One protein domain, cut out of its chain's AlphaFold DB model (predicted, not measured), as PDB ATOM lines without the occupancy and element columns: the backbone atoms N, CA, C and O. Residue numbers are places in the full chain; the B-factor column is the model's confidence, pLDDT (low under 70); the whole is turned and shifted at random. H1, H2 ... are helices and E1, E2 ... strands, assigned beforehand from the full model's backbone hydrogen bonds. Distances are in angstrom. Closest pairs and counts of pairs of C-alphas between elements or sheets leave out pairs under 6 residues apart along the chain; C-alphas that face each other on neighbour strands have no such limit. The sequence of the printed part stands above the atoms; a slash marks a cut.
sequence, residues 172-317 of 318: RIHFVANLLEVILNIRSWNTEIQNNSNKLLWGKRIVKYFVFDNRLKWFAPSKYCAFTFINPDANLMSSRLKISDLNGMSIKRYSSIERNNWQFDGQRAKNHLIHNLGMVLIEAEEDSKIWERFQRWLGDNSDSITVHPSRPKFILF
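This is residues 172 to 317 of the 318 residues of an uncharacterized protein of uncultured Desulfatiglans sp (UniProt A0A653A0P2). A small twisted sheet of four strands, E4, E3, E8 and E6, has helices H1 and H6 over one face and H7 over the other, three layers in all, with short H3 between H1 and H6 near the middle of the whole. Two small pairs of strands add to this body: E1 and E5 beyond H1 and H6, and E2 and E7 where E2 runs on into E3; a loop, residues 235 to 243, sticks out and adds to the length. The printed part has 146 residues with seven named helices and eight named strands, in the order E1 H1 H2 E2 E3 E4 H3 E5 H4 H5 H6 E6 H7 E7 E8. The largest sheet, in the order E4 E3 E8 E6, is mixed, and the class is mixed, helices and strands. The whole is compact, with a radius of gyration of the C-alphas of 15.1 A and spans of 51 by 34 by 32 A.

Find C-alpha 172 at (-6.506, 16.797, -36.500), where E1, residues 172 to 175, begins. Next look for H1, residues 179 to 192, which runs 19.9 A from C-alpha 179 at (-11.559, 18.869, -18.094). H2 is residues 196 to 202, E2 residues 205 to 207, E3 residues 209 to 213 and 13.4 A long, and E4 residues 218 to 221. Then come H3, residues 222 to 225, E5, residues 227 to 230, H4, residues 243 to 246, and H5, residues 251 to 256. Further on are H6, residues 266 to 276 and 14.7 A long, E6, residues 280 to 283, H7, residues 288 to 301 and 19.7 A long, and E7, residues 305 to 307. E8, residues 313 to 316, ends at C-alpha 316, (-18.852, 25.724, -14.928).

Start at the sheet E4 E3 E8 E6, only just strongly twisted, with C-alphas up to 4.4 A off its best plane. The hairpin E3 and E4 is antiparallel, with N 211 and O 220 at 2.8 A. E3 and E8 are parallel, with N 315 and O 210 at 2.8 A; E8 and E6 are antiparallel, with N 282 and O 314 at 2.8 A. H1 is on the sheet at a height of 8.1 A, across the strands; its closest C-alphas to E4 are Ile 186 and Ala 220, 5.3 A. H6 is on the same face, slantwise to the strands at 42 degrees to E3 on the local plane. H3 touches H1, closest C-alphas Asn 185 and Cys 225 at 5.2 A, and H6, Lys 223 and Gly 266 at 5.1 A. H7 is on the opposite face at a height of 8.4 A; its closest C-alphas to E4 are Phe 294 and Phe 219, 7.1 A. Look next at antiparallel E1 and E5, with N 172 and O 230 at 2.8 A, and at parallel E2 and E7, with N 306 and O 205 at 2.8 A. H2 touches H5, closest C-alphas Trp 202 and Ile 251 at 6.3 A, while H4 touches no helix. In H1, H2, H5, H6 and H7 every O i to N i+4 pair is within hydrogen-bond range; H3 and H4 are too short for one.

The two C-alphas farthest apart are those of Met 237 and Glu 285, 51.3 A. The printed part has no cut. The link from E5 to H4, residues 231 to 242, is long. Residues 235 to 243, of which 243 belongs to H4, stand free. The mean pLDDT of the printed part is 88.3; look for values under 70 at residues 232 to 247, 258 and 260 of this model.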
ATOM      1  N   ARG A 172      -5.091  17.149 -36.567       86.81
ATOM      2  CA  ARG A 172      -6.506  16.797 -36.500       86.81
ATOM      3  C   ARG A 172      -7.166  17.604 -35.397       86.81
ATOM      4  O   ARG A 172      -6.623  17.725 -34.301       86.81
ATOM      5  N   ILE A 173      -8.331  18.165 -35.692       89.50
ATOM      6  CA  ILE A 173      -9.146  18.886 -34.717       89.50
ATOM      7  C   ILE A 173     -10.094  17.889 -34.074       89.50
ATOM      8  O   ILE A 173     -10.875  17.236 -34.764       89.50
ATOM      9  N   HIS A 174     -10.045  17.806 -32.753       92.81
ATOM     10  CA  HIS A 174     -10.922  16.975 -31.939       92.81
ATOM     11  C   HIS A 174     -11.716  17.853 -30.980       92.81
ATOM     12  O   HIS A 174     -11.330  18.990 -30.688       92.81
ATOM     13  N   PHE A 175     -12.810  17.312 -30.452       94.81
ATOM     14  CA  PHE A 175     -13.316  17.824 -29.188       94.81
ATOM     15  C   PHE A 175     -12.282  17.592 -28.083       94.81
ATOM     16  O   PHE A 175     -11.540  16.608 -28.112       94.81
ATOM     17  N   VAL A 176     -12.234  18.494 -27.105       95.06
ATOM     18  CA  VAL A 176     -11.461  18.246 -25.883       95.06
ATOM     19  C   VAL A 176     -12.001  17.006 -25.175       95.06
ATOM     20  O   VAL A 176     -13.201  16.845 -25.000       95.06
ATOM     21  N   ALA A 177     -11.127  16.100 -24.767       95.12
ATOM     22  CA  ALA A 177     -11.560  14.814 -24.238       95.12
ATOM     23  C   ALA A 177     -11.856  14.872 -22.729       95.12
ATOM     24  O   ALA A 177     -12.667  14.093 -22.227       95.12
ATOM     25  N   ASN A 178     -11.230  15.809 -22.005       94.94
ATOM     26  CA  ASN A 178     -11.297  15.919 -20.546       94.94
ATOM     27  C   ASN A 178     -11.225  17.374 -20.040       94.94
ATOM     28  O   ASN A 178     -10.862  18.303 -20.759       94.94
ATOM     29  N   LEU A 179     -11.527  17.557 -18.751       94.88
ATOM     30  CA  LEU A 179     -11.559  18.869 -18.094       94.88
ATOM     31  C   LEU A 179     -10.182  19.553 -17.991       94.88
ATOM     32  O   LEU A 179     -10.132  20.778 -17.923       94.88
ATOM     33  N   LEU A 180      -9.066  18.811 -17.988       94.19
ATOM     34  CA  LEU A 180      -7.735  19.429 -17.962       94.19
ATOM     35  C   LEU A 180      -7.457  20.164 -19.278       94.19
ATOM     36  O   LEU A 180      -6.989  21.298 -19.242       94.19
ATOM     37  N   GLU A 181      -7.805  19.570 -20.420       94.25
ATOM     38  CA  GLU A 181      -7.682  20.223 -21.731       94.25
ATOM     39  C   GLU A 181      -8.512  21.522 -21.799       94.25
ATOM     40  O   GLU A 181      -8.036  22.534 -22.313       94.25
ATOM     41  N   VAL A 182      -9.703  21.547 -21.185       95.81
ATOM     42  CA  VAL A 182     -10.519  22.770 -21.052       95.81
ATOM     43  C   VAL A 182      -9.778  23.850 -20.255       95.81
ATOM     44  O   VAL A 182      -9.694  24.993 -20.702       95.81
ATOM     45  N   ILE A 183      -9.208  23.500 -19.094       94.50
ATOM     46  CA  ILE A 183      -8.434  24.433 -18.251       94.50
ATOM     47  C   ILE A 183      -7.226  24.983 -19.020       94.50
ATOM     48  O   ILE A 183      -6.963  26.189 -18.989       94.50
ATOM     49  N   LEU A 184      -6.508  24.119 -19.744       93.00
ATOM     50  CA  LEU A 184      -5.367  24.519 -20.569       93.00
ATOM     51  C   LEU A 184      -5.789  25.487 -21.679       93.00
ATOM     52  O   LEU A 184      -5.105  26.485 -21.898       93.00
ATOM     53  N   ASN A 185      -6.944  25.266 -22.311       95.12
ATOM     54  CA  ASN A 185      -7.488  26.186 -23.310       95.12
ATOM     55  C   ASN A 185      -7.872  27.549 -22.706       95.12
ATOM     56  O   ASN A 185      -7.572  28.581 -23.303       95.12
ATOM     57  N   ILE A 186      -8.485  27.593 -21.515       95.75
ATOM     58  CA  ILE A 186      -8.795  28.866 -20.829       95.75
ATOM     59  C   ILE A 186      -7.506  29.651 -20.568       95.75
ATOM     60  O   ILE A 186      -7.424  30.843 -20.880       95.75
ATOM     61  N   ARG A 187      -6.482  28.982 -20.027       94.12
ATOM     62  CA  ARG A 187      -5.173  29.590 -19.767       94.12
ATOM     63  C   ARG A 187      -4.507  30.078 -21.052       94.12
ATOM     64  O   ARG A 187      -3.988  31.195 -21.065       94.12
ATOM     65  N   SER A 188      -4.521  29.257 -22.102       93.44
ATOM     66  CA  SER A 188      -3.960  29.585 -23.415       93.44
ATOM     67  C   SER A 188      -4.587  30.863 -23.966       93.44
ATOM     68  O   SER A 188      -3.875  31.835 -24.209       93.44
ATOM     69  N   TRP A 189      -5.922  30.928 -24.015       95.31
ATOM     70  CA  TRP A 189      -6.638  32.107 -24.497       95.31
ATOM     71  C   TRP A 189      -6.257  33.373 -23.721       95.31
ATOM     72  O   TRP A 189      -5.860  34.366 -24.325       95.31
ATOM     73  N   ASN A 190      -6.316  33.323 -22.383       95.62
ATOM     74  CA  ASN A 190      -6.051  34.493 -21.535       95.62
ATOM     75  C   ASN A 190      -4.600  34.967 -21.616       95.62
ATOM     76  O   ASN A 190      -4.348  36.160 -21.488       95.62
ATOM     77  N   THR A 191      -3.652  34.055 -21.835       93.56
ATOM     78  CA  THR A 191      -2.234  34.408 -21.983       93.56
ATOM     79  C   THR A 191      -1.962  34.977 -23.373       93.56
ATOM     80  O   THR A 191      -1.309  36.007 -23.518       93.56
ATOM     81  N   GLU A 192      -2.474  34.319 -24.415       94.19
ATOM     82  CA  GLU A 192      -2.193  34.687 -25.799       94.19
ATOM     83  C   GLU A 192      -2.880  35.987 -26.212       94.19
ATOM     84  O   GLU A 192      -2.276  36.758 -26.959       94.19
ATOM     85  N   ILE A 193      -4.095  36.256 -25.719       94.88
ATOM     86  CA  ILE A 193      -4.852  37.459 -26.084       94.88
ATOM     87  C   ILE A 193      -4.200  38.743 -25.571       94.88
ATOM     88  O   ILE A 193      -4.530  39.815 -26.050       94.88
ATOM     89  N   GLN A 194      -3.247  38.679 -24.637       93.00
ATOM     90  CA  GLN A 194      -2.520  39.873 -24.192       93.00
ATOM     91  C   GLN A 194      -1.513  40.375 -25.236       93.00
ATOM     92  O   GLN A 194      -1.124  41.541 -25.208       93.00
ATOM     93  N   ASN A 195      -1.107  39.530 -26.186       93.06
ATOM     94  CA  ASN A 195      -0.184  39.908 -27.251       93.06
ATOM     95  C   ASN A 195      -0.918  40.652 -28.383       93.06
ATOM     96  O   ASN A 195      -1.888  40.140 -28.938       93.06
ATOM     97  N   ASN A 196      -0.412  41.820 -28.790       93.00
ATOM     98  CA  ASN A 196      -1.028  42.654 -29.831       93.00
ATOM     99  C   ASN A 196      -1.203  41.939 -31.182       93.00
ATOM    100  O   ASN A 196      -2.252  42.071 -31.809       93.00
ATOM    101  N   SER A 197      -0.226  41.142 -31.625       94.25
ATOM    102  CA  SER A 197      -0.339  40.359 -32.863       94.25
ATOM    103  C   SER A 197      -1.459  39.321 -32.769       94.25
ATOM    104  O   SER A 197      -2.211  39.129 -33.723       94.25
ATOM    105  N   ASN A 198      -1.624  38.697 -31.601       93.88
ATOM    106  CA  ASN A 198      -2.723  37.768 -31.359       93.88
ATOM    107  C   ASN A 198      -4.072  38.484 -31.232       93.88
ATOM    108  O   ASN A 198      -5.056  37.961 -31.745       93.88
ATOM    109  N   LYS A 199      -4.141  39.678 -30.623       93.44
ATOM    110  CA  LYS A 199      -5.367  40.501 -30.601       93.44
ATOM    111  C   LYS A 199      -5.834  40.828 -32.016       93.44
ATOM    112  O   LYS A 199      -7.008  40.641 -32.327       93.44
ATOM    113  N   LEU A 200      -4.912  41.251 -32.884       93.56
ATOM    114  CA  LEU A 200      -5.202  41.532 -34.293       93.56
ATOM    115  C   LEU A 200      -5.708  40.285 -35.026       93.56
ATOM    116  O   LEU A 200      -6.709  40.347 -35.737       93.56
ATOM    117  N   LEU A 201      -5.057  39.137 -34.814       94.12
ATOM    118  CA  LEU A 201      -5.455  37.871 -35.430       94.12
ATOM    119  C   LEU A 201      -6.792  37.334 -34.891       94.12
ATOM    120  O   LEU A 201      -7.553  36.681 -35.613       94.12
ATOM    121  N   TRP A 202      -7.078  37.568 -33.614       94.06
ATOM    122  CA  TRP A 202      -8.335  37.199 -32.976       94.06
ATOM    123  C   TRP A 202      -9.490  38.069 -33.486       94.06
ATOM    124  O   TRP A 202     -10.543  37.526 -33.842       94.06
ATOM    125  N   GLY A 203      -9.268  39.385 -33.569       92.94
ATOM    126  CA  GLY A 203     -10.269  40.399 -33.896       92.94
ATOM    127  C   GLY A 203     -11.345  40.546 -32.815       92.94
ATOM    128  O   GLY A 203     -11.304  39.896 -31.778       92.94
ATOM    129  N   LYS A 204     -12.364  41.375 -33.053       94.00
ATOM    130  CA  LYS A 204     -13.497  41.496 -32.123       94.00
ATOM    131  C   LYS A 204     -14.552  40.432 -32.420       94.00
ATOM    132  O   LYS A 204     -14.982  40.296 -33.566       94.00
ATOM    133  N   ARG A 205     -14.980  39.664 -31.408       92.81
ATOM    134  CA  ARG A 205     -15.923  38.542 -31.593       92.81
ATOM    135  C   ARG A 205     -17.130  38.623 -30.671       92.81
ATOM    136  O   ARG A 205     -16.982  38.871 -29.479       92.81
ATOM    137  N   ILE A 206     -18.314  38.343 -31.221       94.31
ATOM    138  CA  ILE A 206     -19.553  38.227 -30.445       94.31
ATOM    139  C   ILE A 206     -19.602  36.847 -29.783       94.31
ATOM    140  O   ILE A 206     -19.550  35.826 -30.470       94.31
ATOM    141  N   VAL A 207     -19.708  36.807 -28.456       95.19
ATOM    142  CA  VAL A 207     -19.698  35.570 -27.668       95.19
ATOM    143  C   VAL A 207     -20.877  35.553 -26.699       95.19
ATOM    144  O   VAL A 207     -21.132  36.519 -25.980       95.19
ATOM    145  N   LYS A 208     -21.605  34.433 -26.690       94.94
ATOM    146  CA  LYS A 208     -22.717  34.181 -25.761       94.94
ATOM    147  C   LYS A 208     -22.316  33.288 -24.587       94.94
ATOM    148  O   LYS A 208     -22.713  33.545 -23.460       94.94
ATOM    149  N   TYR A 209     -21.555  32.231 -24.856       97.38
ATOM    150  CA  TYR A 209     -21.216  31.207 -23.871       97.38
ATOM    151  C   TYR A 209     -19.745  31.320 -23.476       97.38
ATOM    152  O   TYR A 209     -18.865  31.281 -24.341       97.38
ATOM    153  N   PHE A 210     -19.487  31.410 -22.177       97.75
ATOM    154  CA  PHE A 210     -18.144  31.498 -21.611       97.75
ATOM    155  C   PHE A 210     -17.911  30.335 -20.658       97.75
ATOM    156  O   PHE A 210     -18.797  29.979 -19.891       97.75
ATOM    157  N   VAL A 211     -16.722  29.747 -20.696       98.19
ATOM    158  CA  VAL A 211     -16.290  28.783 -19.681       98.19
ATOM    159  C   VAL A 211     -15.578  29.544 -18.576       98.19
ATOM    160  O   VAL A 211     -14.728  30.381 -18.875       98.19
ATOM    161  N   PHE A 212     -15.920  29.254 -17.322       97.75
ATOM    162  CA  PHE A 212     -15.308  29.870 -16.147       97.75
ATOM    163  C   PHE A 212     -14.474  28.853 -15.366       97.75
ATOM    164  O   PHE A 212     -14.988  27.825 -14.924       97.75
ATOM    165  N   ASP A 213     -13.196  29.162 -15.147       94.75
ATOM    166  CA  ASP A 213     -12.355  28.423 -14.208       94.75
ATOM    167  C   ASP A 213     -12.325  29.130 -12.850       94.75
ATOM    168  O   ASP A 213     -11.698  30.177 -12.674       94.75
ATOM    169  N   ASN A 214     -12.953  28.513 -11.849       89.88
ATOM    170  CA  ASN A 214     -13.002  29.040 -10.490       89.88
ATOM    171  C   ASN A 214     -11.630  29.049  -9.780       89.88
ATOM    172  O   ASN A 214     -11.492  29.705  -8.749       89.88
ATOM    173  N   ARG A 215     -10.612  28.342 -10.280       89.06
ATOM    174  CA  ARG A 215      -9.266  28.341  -9.680       89.06
ATOM    175  C   ARG A 215      -8.472  29.551 -10.136       89.06
ATOM    176  O   ARG A 215      -7.988  30.310  -9.305       89.06
ATOM    177  N   LEU A 216      -8.398  29.745 -11.452       87.75
ATOM    178  CA  LEU A 216      -7.689  30.867 -12.070       87.75
ATOM    179  C   LEU A 216      -8.518  32.158 -12.091       87.75
ATOM    180  O   LEU A 216      -7.978  33.227 -12.348       87.75
ATOM    181  N   LYS A 217      -9.823  32.069 -11.800       92.50
ATOM    182  CA  LYS A 217     -10.797  33.169 -11.901       92.50
ATOM    183  C   LYS A 217     -10.849  33.784 -13.303       92.50
ATOM    184  O   LYS A 217     -11.152  34.965 -13.448       92.50
ATOM    185  N   TRP A 218     -10.580  32.974 -14.321       95.25
ATOM    186  CA  TRP A 218     -10.558  33.388 -15.719       95.25
ATOM    187  C   TRP A 218     -11.750  32.848 -16.489       95.25
ATOM    188  O   TRP A 218     -12.284  31.781 -16.181       95.25
ATOM    189  N   PHE A 219     -12.115  33.592 -17.529       97.69
ATOM    190  CA  PHE A 219     -13.118  33.197 -18.503       97.69
ATOM    191  C   PHE A 219     -12.464  33.000 -19.865       97.69
ATOM    192  O   PHE A 219     -11.418  33.576 -20.156       97.69
ATOM    193  N   ALA A 220     -13.084  32.193 -20.717       97.50
ATOM    194  CA  ALA A 220     -12.759  32.142 -22.136       97.50
ATOM    195  C   ALA A 220     -13.999  31.737 -22.955       97.50
ATOM    196  O   ALA A 220     -14.918  31.112 -22.413       97.50
ATOM    197  N   PRO A 221     -14.068  32.076 -24.255       97.25
ATOM    198  CA  PRO A 221     -15.179  31.668 -25.113       97.25
ATOM    199  C   PRO A 221     -15.321  30.143 -25.186       97.25
ATOM    200  O   PRO A 221     -14.354  29.441 -25.484       97.25
ATOM    201  N   SER A 222     -16.534  29.613 -25.006       97.19
ATOM    202  CA  SER A 222     -16.750  28.156 -24.962       97.19
ATOM    203  C   SER A 222     -16.325  27.432 -26.235       97.19
ATOM    204  O   SER A 222     -15.747  26.350 -26.169       97.19
ATOM    205  N   LYS A 223     -16.537  28.062 -27.397       95.25
ATOM    206  CA  LYS A 223     -16.090  27.541 -28.689       95.25
ATOM    207  C   LYS A 223     -14.569  27.402 -28.755       95.25
ATOM    208  O   LYS A 223     -14.098  26.464 -29.367       95.25
ATOM    209  N   TYR A 224     -13.797  28.279 -28.119       95.38
ATOM    210  CA  TYR A 224     -12.343  28.118 -28.041       95.38
ATOM    211  C   TYR A 224     -11.962  26.962 -27.107       95.38
ATOM    212  O   TYR A 224     -11.064  26.182 -27.405       95.38
ATOM    213  N   CYS A 225     -12.678  26.825 -25.990       96.25
ATOM    214  CA  CYS A 225     -12.393  25.823 -24.968       96.25
ATOM    215  C   CYS A 225     -12.775  24.389 -25.350       96.25
ATOM    216  O   CYS A 225     -12.220  23.465 -24.766       96.25
ATOM    217  N   ALA A 226     -13.701  24.195 -26.292       96.00
ATOM    218  CA  ALA A 226     -14.271  22.884 -26.600       96.00
ATOM    219  C   ALA A 226     -13.472  22.043 -27.603       96.00
ATOM    220  O   ALA A 226     -13.815  20.881 -27.805       96.00
ATOM    221  N   PHE A 227     -12.434  22.592 -28.238       93.31
ATOM    222  CA  PHE A 227     -11.662  21.865 -29.247       93.31
ATOM    223  C   PHE A 227     -10.173  21.848 -28.926       93.31
ATOM    224  O   PHE A 227      -9.648  22.726 -28.242       93.31
ATOM    225  N   THR A 228      -9.486  20.849 -29.463       90.69
ATOM    226  CA  THR A 228      -8.038  20.697 -29.359       90.69
ATOM    227  C   THR A 228      -7.457  20.221 -30.684       90.69
ATOM    228  O   THR A 228      -8.150  19.610 -31.499       90.69
ATOM    229  N   PHE A 229      -6.180  20.522 -30.904       87.38
ATOM    230  CA  PHE A 229      -5.422  20.051 -32.054       87.38
ATOM    231  C   PHE A 229      -4.503  18.923 -31.608       87.38
ATOM    232  O   PHE A 229      -3.695  19.100 -30.700       87.38
ATOM    233  N   ILE A 230      -4.607  17.780 -32.276       84.94
ATOM    234  CA  ILE A 230      -3.724  16.634 -32.074       84.94
ATOM    235  C   ILE A 230      -2.866  16.494 -33.326       84.94
ATOM    236  O   ILE A 230      -3.394  16.394 -34.434       84.94
ATOM    237  N   ASN A 231      -1.546  16.512 -33.150       78.19
ATOM    238  CA  ASN A 231      -0.599  16.251 -34.226       78.19
ATOM    239  C   ASN A 231      -0.187  14.766 -34.184       78.19
ATOM    240  O   ASN A 231       0.580  14.409 -33.290       78.19
ATOM    241  N   PRO A 232      -0.692  13.907 -35.090       66.44
ATOM    242  CA  PRO A 232      -0.277  12.507 -35.175       66.44
ATOM    243  C   PRO A 232       1.213  12.339 -35.506       66.44
ATOM    244  O   PRO A 232       1.811  11.361 -35.077       66.44
ATOM    245  N   ASP A 233       1.829  13.308 -36.192       62.75
ATOM    246  CA  ASP A 233       3.221  13.233 -36.658       62.75
ATOM    247  C   ASP A 233       4.207  13.911 -35.689       62.75
ATOM    248  O   ASP A 233       5.265  14.400 -36.101       62.75
ATOM    249  N   ALA A 234       3.858  14.037 -34.403       60.34
ATOM    250  CA  ALA A 234       4.767  14.569 -33.391       60.34
ATOM    251  C   ALA A 234       5.940  13.587 -33.187       60.34
ATOM    252  O   ALA A 234       5.923  12.745 -32.300       60.34
ATOM    253  N   ASN A 235       6.940  13.666 -34.068       51.19
ATOM    254  CA  ASN A 235       8.092  12.774 -34.097       51.19
ATOM    255  C   ASN A 235       8.841  12.770 -32.754       51.19
ATOM    256  O   ASN A 235       9.308  13.813 -32.297       51.19
ATOM    257  N   LEU A 236       9.094  11.565 -32.231       52.16
ATOM    258  CA  LEU A 236       9.978  11.261 -31.089       52.16
ATOM    259  C   LEU A 236      11.392  11.873 -31.199       52.16
ATOM    260  O   LEU A 236      12.110  11.979 -30.210       52.16
ATOM    261  N   MET A 237      11.814  12.243 -32.410       47.12
ATOM    262  CA  MET A 237      13.195  12.601 -32.745       47.12
ATOM    263  C   MET A 237      13.503  14.102 -32.674       47.12
ATOM    264  O   MET A 237      14.678  14.467 -32.712       47.12
ATOM    265  N   SER A 238      12.510  14.995 -32.564       48.50
ATOM    266  CA  SER A 238      12.792  16.433 -32.485       48.50
ATOM    267  C   SER A 238      12.029  17.145 -31.366       48.50
ATOM    268  O   SER A 238      10.826  17.373 -31.411       48.50
ATOM    269  N   SER A 239      12.820  17.606 -30.395       50.97
ATOM    270  CA  SER A 239      12.506  18.551 -29.320       50.97
ATOM    271  C   SER A 239      11.850  17.997 -28.048       50.97
ATOM    272  O   SER A 239      10.936  17.184 -28.062       50.97
ATOM    273  N   ARG A 240      12.364  18.481 -26.906       57.12
ATOM    274  CA  ARG A 240      11.747  18.343 -25.580       57.12
ATOM    275  C   ARG A 240      10.276  18.741 -25.690       57.12
ATOM    276  O   ARG A 240      10.027  19.807 -26.247       57.12
ATOM    277  N   LEU A 241       9.366  17.959 -25.098       56.81
ATOM    278  CA  LEU A 241       7.965  18.349 -24.897       56.81
ATOM    279  C   LEU A 241       7.903  19.800 -24.419       56.81
ATOM    280  O   LEU A 241       8.262  20.106 -23.277       56.81
ATOM    281  N   LYS A 242       7.488  20.718 -25.293       57.66
ATOM    282  CA  LYS A 242       7.230  22.087 -24.872       57.66
ATOM    283  C   LYS A 242       5.854  22.107 -24.233       57.66
ATOM    284  O   LYS A 242       4.943  21.395 -24.643       57.66
ATOM    285  N   ILE A 243       5.661  22.995 -23.263       54.66
ATOM    286  CA  ILE A 243       4.320  23.261 -22.723       54.66
ATOM    287  C   ILE A 243       3.362  23.649 -23.863       54.66
ATOM    288  O   ILE A 243       2.201  23.279 -23.819       54.66
ATOM    289  N   SER A 244       3.849  24.292 -24.934       53.12
ATOM    290  CA  SER A 244       3.062  24.570 -26.144       53.12
ATOM    291  C   SER A 244       2.542  23.326 -26.872       53.12
ATOM    292  O   SER A 244       1.558  23.439 -27.591       53.12
ATOM    293  N   ASP A 245       3.180  22.168 -26.692       55.75
ATOM    294  CA  ASP A 245       2.766  20.888 -27.283       55.75
ATOM    295  C   ASP A 245       1.749  20.165 -26.385       55.75
ATOM    296  O   ASP A 245       0.953  19.359 -26.862       55.75
ATOM    297  N   LEU A 246       1.744  20.496 -25.088       60.41
ATOM    298  CA  LEU A 246       0.686  20.138 -24.136       60.41
ATOM    299  C   LEU A 246      -0.508  21.104 -24.216       60.41
ATOM    300  O   LEU A 246      -1.626  20.741 -23.848       60.41
ATOM    301  N   ASN A 247      -0.278  22.340 -24.669       59.69
ATOM    302  CA  ASN A 247      -1.304  23.362 -24.826       59.69
ATOM    303  C   ASN A 247      -2.165  23.021 -26.045       59.69
ATOM    304  O   ASN A 247      -1.670  22.962 -27.169       59.69
ATOM    305  N   GLY A 248      -3.459  22.810 -25.814       75.00
ATOM    306  CA  GLY A 248      -4.425  22.470 -26.856       75.00
ATOM    307  C   GLY A 248      -4.615  23.575 -27.904       75.00
ATOM    308  O   GLY A 248      -3.838  23.738 -28.850       75.00
ATOM    309  N   MET A 249      -5.720  24.302 -27.802       88.06
ATOM    310  CA  MET A 249      -6.069  25.381 -28.722       88.06
ATOM    311  C   MET A 249      -5.134  26.594 -28.546       88.06
ATOM    312  O   MET A 249      -4.778  26.957 -27.424       88.06
ATOM    313  N   SER A 250      -4.783  27.251 -29.656       90.19
ATOM    314  CA  SER A 250      -4.130  28.571 -29.685       90.19
ATOM    315  C   SER A 250      -4.953  29.545 -30.530       90.19
ATOM    316  O   SER A 250      -5.725  29.122 -31.390       90.19
ATOM    317  N   ILE A 251      -4.802  30.856 -30.331       92.38
ATOM    318  CA  ILE A 251      -5.449  31.898 -31.142       92.38
ATOM    319  C   ILE A 251      -5.062  31.744 -32.610       92.38
ATOM    320  O   ILE A 251      -5.929  31.836 -33.478       92.38
ATOM    321  N   LYS A 252      -3.791  31.438 -32.897       90.00
ATOM    322  CA  LYS A 252      -3.330  31.210 -34.273       90.00
ATOM    323  C   LYS A 252      -4.077  30.057 -34.941       90.00
ATOM    324  O   LYS A 252      -4.603  30.239 -36.034       90.00
ATOM    325  N   ARG A 253      -4.151  28.903 -34.270       88.12
ATOM    326  CA  ARG A 253      -4.865  27.717 -34.767       88.12
ATOM    327  C   ARG A 253      -6.372  27.954 -34.858       88.12
ATOM    328  O   ARG A 253      -7.004  27.572 -35.830       88.12
ATOM    329  N   TYR A 254      -6.955  28.624 -33.868       90.38
ATOM    330  CA  TYR A 254      -8.375  28.962 -33.865       90.38
ATOM    331  C   TYR A 254      -8.743  29.872 -35.043       90.38
ATOM    332  O   TYR A 254      -9.759  29.663 -35.703       90.38
ATOM    333  N   SER A 255      -7.921  30.890 -35.308       89.75
ATOM    334  CA  SER A 255      -8.150  31.851 -36.388       89.75
ATOM    335  C   SER A 255      -7.810  31.309 -37.778       89.75
ATOM    336  O   SER A 255      -8.287  31.891 -38.751       89.75
ATOM    337  N   SER A 256      -7.033  30.224 -37.895       86.38
ATOM    338  CA  SER A 256      -6.752  29.570 -39.181       86.38
ATOM    339  C   SER A 256      -7.874  28.642 -39.654       86.38
ATOM    340  O   SER A 256      -7.893  28.266 -40.822       86.38
ATOM    341  N   ILE A 257      -8.813  28.272 -38.779       85.31
ATOM    342  CA  ILE A 257      -9.995  27.493 -39.164       85.31
ATOM    343  C   ILE A 257     -10.948  28.392 -39.956       85.31
ATOM    344  O   ILE A 257     -11.262  29.512 -39.538       85.31
ATOM    345  N   GLU A 258     -11.457  27.885 -41.080       67.62
ATOM    346  CA  GLU A 258     -12.455  28.588 -41.883       67.62
ATOM    347  C   GLU A 258     -13.661  29.008 -41.034       67.62
ATOM    348  O   GLU A 258     -14.287  28.199 -40.343       67.62
ATOM    349  N   ARG A 259     -14.019  30.296 -41.106       70.00
ATOM    350  CA  ARG A 259     -15.061  30.894 -40.252       70.00
ATOM    351  C   ARG A 259     -16.426  30.210 -40.386       70.00
ATOM    352  O   ARG A 259     -17.167  30.183 -39.406       70.00
ATOM    353  N   ASN A 260     -16.718  29.645 -41.559       65.44
ATOM    354  CA  ASN A 260     -17.990  28.999 -41.892       65.44
ATOM    355  C   ASN A 260     -17.940  27.468 -41.786       65.44
ATOM    356  O   ASN A 260     -18.858  26.792 -42.248       65.44
ATOM    357  N   ASN A 261     -16.891  26.901 -41.184       79.62
ATOM    358  CA  ASN A 261     -16.833  25.463 -40.982       79.62
ATOM    359  C   ASN A 261     -17.916  25.030 -39.975       79.62
ATOM    360  O   ASN A 261     -17.799  25.264 -38.771       79.62
ATOM    361  N   TRP A 262     -18.963  24.372 -40.480       79.81
ATOM    362  CA  TRP A 262     -20.118  23.917 -39.696       79.81
ATOM    363  C   TRP A 262     -19.751  22.897 -38.607       79.81
ATOM    364  O   TRP A 262     -20.486  22.726 -37.633       79.81
ATOM    365  N   GLN A 263     -18.616  22.203 -38.748       81.62
ATOM    366  CA  GLN A 263     -18.139  21.267 -37.733       81.62
ATOM    367  C   GLN A 263     -17.537  21.996 -36.534       81.62
ATOM    368  O   GLN A 263     -17.607  21.500 -35.408       81.62
ATOM    369  N   PHE A 264     -17.029  23.205 -36.764       82.88
ATOM    370  CA  PHE A 264     -16.502  24.106 -35.758       82.88
ATOM    371  C   PHE A 264     -17.588  25.093 -35.308       82.88
ATOM    372  O   PHE A 264     -17.488  26.303 -35.503       82.88
ATOM    373  N   ASP A 265     -18.661  24.579 -34.715       87.12
ATOM    374  CA  ASP A 265     -19.845  25.357 -34.335       87.12
ATOM    375  C   ASP A 265     -19.938  25.617 -32.815       87.12
ATOM    376  O   ASP A 265     -19.521  24.806 -31.985       87.12
ATOM    377  N   GLY A 266     -20.494  26.775 -32.439       89.44
ATOM    378  CA  GLY A 266     -20.622  27.197 -31.042       89.44
ATOM    379  C   GLY A 266     -21.672  26.415 -30.248       89.44
ATOM    380  O   GLY A 266     -21.479  26.170 -29.056       89.44
ATOM    381  N   GLN A 267     -22.762  25.981 -30.887       91.44
ATOM    382  CA  GLN A 267     -23.775  25.144 -30.249       91.44
ATOM    383  C   GLN A 267     -23.235  23.726 -30.025       91.44
ATOM    384  O   GLN A 267     -23.417  23.179 -28.936       91.44
ATOM    385  N   ARG A 268     -22.507  23.162 -30.999       93.25
ATOM    386  CA  ARG A 268     -21.792  21.882 -30.842       93.25
ATOM    387  C   ARG A 268     -20.775  21.938 -29.705       93.25
ATOM    388  O   ARG A 268     -20.786  21.058 -28.849       93.25
ATOM    389  N   ALA A 269     -19.959  22.993 -29.651       94.56
ATOM    390  CA  ALA A 269     -19.000  23.224 -28.573       94.56
ATOM    391  C   ALA A 269     -19.670  23.232 -27.192       94.56
ATOM    392  O   ALA A 269     -19.268  22.501 -26.289       94.56
ATOM    393  N   LYS A 270     -20.737  24.024 -27.037       95.75
ATOM    394  CA  LYS A 270     -21.504  24.110 -25.790       95.75
ATOM    395  C   LYS A 270     -22.100  22.754 -25.393       95.75
ATOM    396  O   LYS A 270     -21.957  22.339 -24.248       95.75
ATOM    397  N   ASN A 271     -22.754  22.068 -26.331       95.38
ATOM    398  CA  ASN A 271     -23.375  20.770 -26.076       95.38
ATOM    399  C   ASN A 271     -22.337  19.719 -25.666       95.38
ATOM    400  O   ASN A 271     -22.592  18.952 -24.744       95.38
ATOM    401  N   HIS A 272     -21.163  19.719 -26.300       96.38
ATOM    402  CA  HIS A 272     -20.067  18.829 -25.936       96.38
ATOM    403  C   HIS A 272     -19.582  19.081 -24.497       96.38
ATOM    404  O   HIS A 272     -19.535  18.153 -23.695       96.38
ATOM    405  N   LEU A 273     -19.295  20.333 -24.127       97.56
ATOM    406  CA  LEU A 273     -18.844  20.664 -22.768       97.56
ATOM    407  C   LEU A 273     -19.864  20.226 -21.699       97.56
ATOM    408  O   LEU A 273     -19.490  19.643 -20.684       97.56
ATOM    409  N   ILE A 274     -21.158  20.449 -21.945       96.31
ATOM    410  CA  ILE A 274     -22.222  20.117 -20.986       96.31
ATOM    411  C   ILE A 274     -22.472  18.606 -20.933       96.31
ATOM    412  O   ILE A 274     -22.406  17.990 -19.872       96.31
ATOM    413  N   HIS A 275     -22.761  17.979 -22.072       93.94
ATOM    414  CA  HIS A 275     -23.225  16.590 -22.100       93.94
ATOM    415  C   HIS A 275     -22.078  15.578 -22.095       93.94
ATOM    416  O   HIS A 275     -22.208  14.511 -21.482       93.94
ATOM    417  N   ASN A 276     -20.954  15.907 -22.743       94.56
ATOM    418  CA  ASN A 276     -19.841  14.976 -22.868       94.56
ATOM    419  C   ASN A 276     -18.859  15.069 -21.692       94.56
ATOM    420  O   ASN A 276     -18.318  14.038 -21.293       94.56
ATOM    421  N   LEU A 277     -18.689  16.254 -21.091       95.69
ATOM    422  CA  LEU A 277     -17.786  16.458 -19.947       95.69
ATOM    423  C   LEU A 277     -18.494  16.684 -18.606       95.69
ATOM    424  O   LEU A 277     -17.818  16.691 -17.577       95.69
ATOM    425  N   GLY A 278     -19.821  16.844 -18.603       95.00
ATOM    426  CA  GLY A 278     -20.612  17.058 -17.386       95.00
ATOM    427  C   GLY A 278     -20.558  18.480 -16.842       95.00
ATOM    428  O   GLY A 278     -20.880  18.690 -15.681       95.00
ATOM    429  N   MET A 279     -20.118  19.459 -17.638       97.00
ATOM    430  CA  MET A 279     -20.068  20.851 -17.189       97.00
ATOM    431  C   MET A 279     -21.477  21.435 -17.019       97.00
ATOM    432  O   MET A 279     -22.405  21.086 -17.750       97.00
ATOM    433  N   VAL A 280     -21.631  22.364 -16.081       95.88
ATOM    434  CA  VAL A 280     -22.930  22.939 -15.709       95.88
ATOM    435  C   VAL A 280     -23.114  24.289 -16.388       95.88
ATOM    436  O   VAL A 280     -22.232  25.137 -16.318       95.88
ATOM    437  N   LEU A 281     -24.250  24.504 -17.046       96.62
ATOM    438  CA  LEU A 281     -24.609  25.805 -17.610       96.62
ATOM    439  C   LEU A 281     -25.445  26.586 -16.596       96.62
ATOM    440  O   LEU A 281     -26.467  26.073 -16.153       96.62
ATOM    441  N   ILE A 282     -25.036  27.817 -16.313       95.69
ATOM    442  CA  ILE A 282     -25.789  28.781 -15.511       95.69
ATOM    443  C   ILE A 282     -26.022  30.075 -16.299       95.69
ATOM    444  O   ILE A 282     -25.244  30.434 -17.198       95.69
ATOM    445  N   GLU A 283     -27.086  30.788 -15.959       92.31
ATOM    446  CA  GLU A 283     -27.282  32.174 -16.379       92.31
ATOM    447  C   GLU A 283     -26.390  33.107 -15.552       92.31
ATOM    448  O   GLU A 283     -26.036  32.822 -14.409       92.31
ATOM    449  N   ALA A 284     -26.018  34.256 -16.118       81.38
ATOM    450  CA  ALA A 284     -25.117  35.185 -15.436       81.38
ATOM    451  C   ALA A 284     -25.664  35.727 -14.102       81.38
ATOM    452  O   ALA A 284     -24.888  36.048 -13.208       81.38
ATOM    453  N   GLU A 285     -26.985  35.819 -13.969       78.88
ATOM    454  CA  GLU A 285     -27.670  36.335 -12.777       78.88
ATOM    455  C   GLU A 285     -27.748  35.323 -11.630       78.88
ATOM    456  O   GLU A 285     -28.010  35.715 -10.496       78.88
ATOM    457  N   GLU A 286     -27.500  34.040 -11.899       88.88
ATOM    458  CA  GLU A 286     -27.611  32.981 -10.892       88.88
ATOM    459  C   GLU A 286     -26.466  33.026  -9.864       88.88
ATOM    460  O   GLU A 286     -26.626  32.535  -8.749       88.88
ATOM    461  N   ASP A 287     -25.330  33.657 -10.196       91.31
ATOM    462  CA  ASP A 287     -24.211  33.861  -9.269       91.31
ATOM    463  C   ASP A 287     -23.602  35.267  -9.420       91.31
ATOM    464  O   ASP A 287     -22.806  35.551 -10.323       91.31
ATOM    465  N   SER A 288     -23.932  36.148  -8.470       91.81
ATOM    466  CA  SER A 288     -23.452  37.535  -8.442       91.81
ATOM    467  C   SER A 288     -21.927  37.652  -8.351       91.81
ATOM    468  O   SER A 288     -21.340  38.568  -8.931       91.81
ATOM    469  N   LYS A 289     -21.247  36.708  -7.689       93.06
ATOM    470  CA  LYS A 289     -19.784  36.726  -7.552       93.06
ATOM    471  C   LYS A 289     -19.110  36.372  -8.870       93.06
ATOM    472  O   LYS A 289     -18.071  36.953  -9.195       93.06
ATOM    473  N   ILE A 290     -19.658  35.413  -9.615       95.06
ATOM    474  CA  ILE A 290     -19.170  35.084 -10.960       95.06
ATOM    475  C   ILE A 290     -19.440  36.260 -11.898       95.06
ATOM    476  O   ILE A 290     -18.540  36.653 -12.641       95.06
ATOM    477  N   TRP A 291     -20.618  36.881 -11.806       94.88
ATOM    478  CA  TRP A 291     -20.965  38.045 -12.617       94.88
ATOM    479  C   TRP A 291     -20.005  39.224 -12.436       94.88
ATOM    480  O   TRP A 291     -19.454  39.722 -13.416       94.88
ATOM    481  N   GLU A 292     -19.729  39.638 -11.199       94.12
ATOM    482  CA  GLU A 292     -18.773  40.719 -10.931       94.12
ATOM    483  C   GLU A 292     -17.380  40.419 -11.494       94.12
ATOM    484  O   GLU A 292     -16.693  41.300 -12.015       94.12
ATOM    485  N   ARG A 293     -16.934  39.163 -11.382       95.06
ATOM    486  CA  ARG A 293     -15.646  38.735 -11.942       95.06
ATOM    487  C   ARG A 293     -15.654  38.795 -13.457       95.06
ATOM    488  O   ARG A 293     -14.670  39.248 -14.034       95.06
ATOM    489  N   PHE A 294     -16.747  38.369 -14.077       96.56
ATOM    490  CA  PHE A 294     -16.916  38.458 -15.516       96.56
ATOM    491  C   PHE A 294     -16.873  39.908 -15.993       96.56
ATOM    492  O   PHE A 294     -16.190  40.187 -16.967       96.56
ATOM    493  N   GLN A 295     -17.520  40.840 -15.285       95.25
ATOM    494  CA  GLN A 295     -17.485  42.265 -15.628       95.25
ATOM    495  C   GLN A 295     -16.063  42.837 -15.594       95.25
ATOM    496  O   GLN A 295     -15.654  43.503 -16.543       95.25
ATOM    497  N   ARG A 296     -15.280  42.525 -14.551       95.56
ATOM    498  CA  ARG A 296     -13.866  42.942 -14.472       95.56
ATOM    499  C   ARG A 296     -13.047  42.348 -15.619       95.56
ATOM    500  O   ARG A 296     -12.405  43.083 -16.357       95.56
ATOM    501  N   TRP A 297     -13.147  41.033 -15.819       96.50
ATOM    502  CA  TRP A 297     -12.455  40.340 -16.907       96.50
ATOM    503  C   TRP A 297     -12.858  40.870 -18.291       96.50
ATOM    504  O   TRP A 297     -12.015  40.993 -19.174       96.50
ATOM    505  N   LEU A 298     -14.133  41.203 -18.499       96.06
ATOM    506  CA  LEU A 298     -14.625  41.758 -19.756       96.06
ATOM    507  C   LEU A 298     -14.092  43.173 -19.987       96.06
ATOM    508  O   LEU A 298     -13.775  43.493 -21.128       96.06
ATOM    509  N   GLY A 299     -13.961  43.986 -18.935       95.31
ATOM    510  CA  GLY A 299     -13.328  45.305 -19.008       95.31
ATOM    511  C   GLY A 299     -11.909  45.230 -19.573       95.31
ATOM    512  O   GLY A 299     -11.580  45.968 -20.496       95.31
ATOM    513  N   ASP A 300     -11.118  44.256 -19.120       94.25
ATOM    514  CA  ASP A 300      -9.749  44.038 -19.611       94.25
ATOM    515  C   ASP A 300      -9.696  43.498 -21.057       94.25
ATOM    516  O   ASP A 300      -8.656  43.546 -21.718       94.25
ATOM    517  N   ASN A 301     -10.808  42.953 -21.565       95.19
ATOM    518  CA  ASN A 301     -10.876  42.227 -22.837       95.19
ATOM    519  C   ASN A 301     -11.919  42.794 -23.824       95.19
ATOM    520  O   ASN A 301     -12.240  42.144 -24.826       95.19
ATOM    521  N   SER A 302     -12.432  44.005 -23.591       93.75
ATOM    522  CA  SER A 302     -13.542  44.612 -24.349       93.75
ATOM    523  C   SER A 302     -13.232  44.861 -25.827       93.75
ATOM    524  O   SER A 302     -14.135  44.924 -26.667       93.75
ATOM    525  N   ASP A 303     -11.950  44.980 -26.168       93.25
ATOM    526  CA  ASP A 303     -11.494  45.133 -27.553       93.25
ATOM    527  C   ASP A 303     -11.577  43.818 -28.334       93.25
ATOM    528  O   ASP A 303     -11.756  43.812 -29.550       93.25
ATOM    529  N   SER A 304     -11.493  42.690 -27.627       94.81
ATOM    530  CA  SER A 304     -11.476  41.341 -28.204       94.81
ATOM    531  C   SER A 304     -12.836  40.642 -28.130       94.81
ATOM    532  O   SER A 304     -13.106  39.719 -28.905       94.81
ATOM    533  N   ILE A 305     -13.707  41.068 -27.211       96.62
ATOM    534  CA  ILE A 305     -14.988  40.419 -26.925       96.62
ATOM    535  C   ILE A 305     -16.133  41.430 -26.961       96.62
ATOM    536  O   ILE A 305     -16.123  42.448 -26.278       96.62
ATOM    537  N   THR A 306     -17.174  41.077 -27.708       96.06
ATOM    538  CA  THR A 306     -18.512  41.658 -27.591       96.06
ATOM    539  C   THR A 306     -19.425  40.604 -26.975       96.06
ATOM    540  O   THR A 306     -19.491  39.475 -27.461       96.06
ATOM    541  N   VAL A 307     -20.156  40.942 -25.918       95.06
ATOM    542  CA  VAL A 307     -21.146  40.017 -25.352       95.06
ATOM    543  C   VAL A 307     -22.399  40.009 -26.223       95.06
ATOM    544  O   VAL A 307     -22.868  41.054 -26.670       95.06
ATOM    545  N   HIS A 308     -22.932  38.821 -26.492       93.81
ATOM    546  CA  HIS A 308     -24.156  38.667 -27.273       93.81
ATOM    547  C   HIS A 308     -25.364  39.363 -26.592       93.81
ATOM    548  O   HIS A 308     -25.487  39.272 -25.369       93.81
ATOM    549  N   PRO A 309     -26.306  39.983 -27.341       90.62
ATOM    550  CA  PRO A 309     -27.431  40.736 -26.762       90.62
ATOM    551  C   PRO A 309     -28.333  39.942 -25.808       90.62
ATOM    552  O   PRO A 309     -28.842  40.487 -24.837       90.62
ATOM    553  N   SER A 310     -28.499  38.636 -26.040       87.75
ATOM    554  CA  SER A 310     -29.280  37.744 -25.159       87.75
ATOM    555  C   SER A 310     -28.575  37.343 -23.854       87.75
ATOM    556  O   SER A 310     -28.846  36.259 -23.340       87.75
ATOM    557  N   ARG A 311     -27.705  38.223 -23.337       86.56
ATOM    558  CA  ARG A 311     -26.884  38.073 -22.124       86.56
ATOM    559  C   ARG A 311     -25.860  36.920 -22.194       86.56
ATOM    560  O   ARG A 311     -26.002  35.993 -23.002       86.56
ATOM    561  N   PRO A 312     -24.766  36.996 -21.413       94.25
ATOM    562  CA  PRO A 312     -23.787  35.922 -21.362       94.25
ATOM    563  C   PRO A 312     -24.301  34.765 -20.503       94.25
ATOM    564  O   PRO A 312     -25.038  34.969 -19.543       94.25
ATOM    565  N   LYS A 313     -23.858  33.553 -20.833       96.69
ATOM    566  CA  LYS A 313     -24.076  32.349 -20.025       96.69
ATOM    567  C   LYS A 313     -22.746  31.732 -19.630       96.69
ATOM    568  O   LYS A 313     -21.803  31.751 -20.434       96.69
ATOM    569  N   PHE A 314     -22.680  31.156 -18.434       97.69
ATOM    570  CA  PHE A 314     -21.449  30.593 -17.888       97.69
ATOM    571  C   PHE A 314     -21.514  29.071 -17.820       97.69
ATOM    572  O   PHE A 314     -22.485  28.495 -17.346       97.69
ATOM    573  N   ILE A 315     -20.469  28.421 -18.320       98.19
ATOM    574  CA  ILE A 315     -20.267  26.977 -18.257       98.19
ATOM    575  C   ILE A 315     -19.219  26.712 -17.175       98.19
ATOM    576  O   ILE A 315     -18.079  27.175 -17.277       98.19
ATOM    577  N   LEU A 316     -19.617  25.985 -16.139       96.88
ATOM    578  CA  LEU A 316     -18.852  25.724 -14.928       96.88
ATOM    579  C   LEU A 316     -18.363  24.278 -14.888       96.88
ATOM    580  O   LEU A 316     -19.009  23.368 -15.406       96.88
ATOM    581  N   PHE A 317     -17.221  24.059 -14.244       94.69
ATOM    582  CA  PHE A 317     -16.742  22.711 -13.947       94.69
ATOM    583  C   PHE A 317     -17.671  22.021 -12.927       94.69
ATOM    584  O   PHE A 317     -18.170  22.718 -12.040       94.69
TER     585      PHE A 317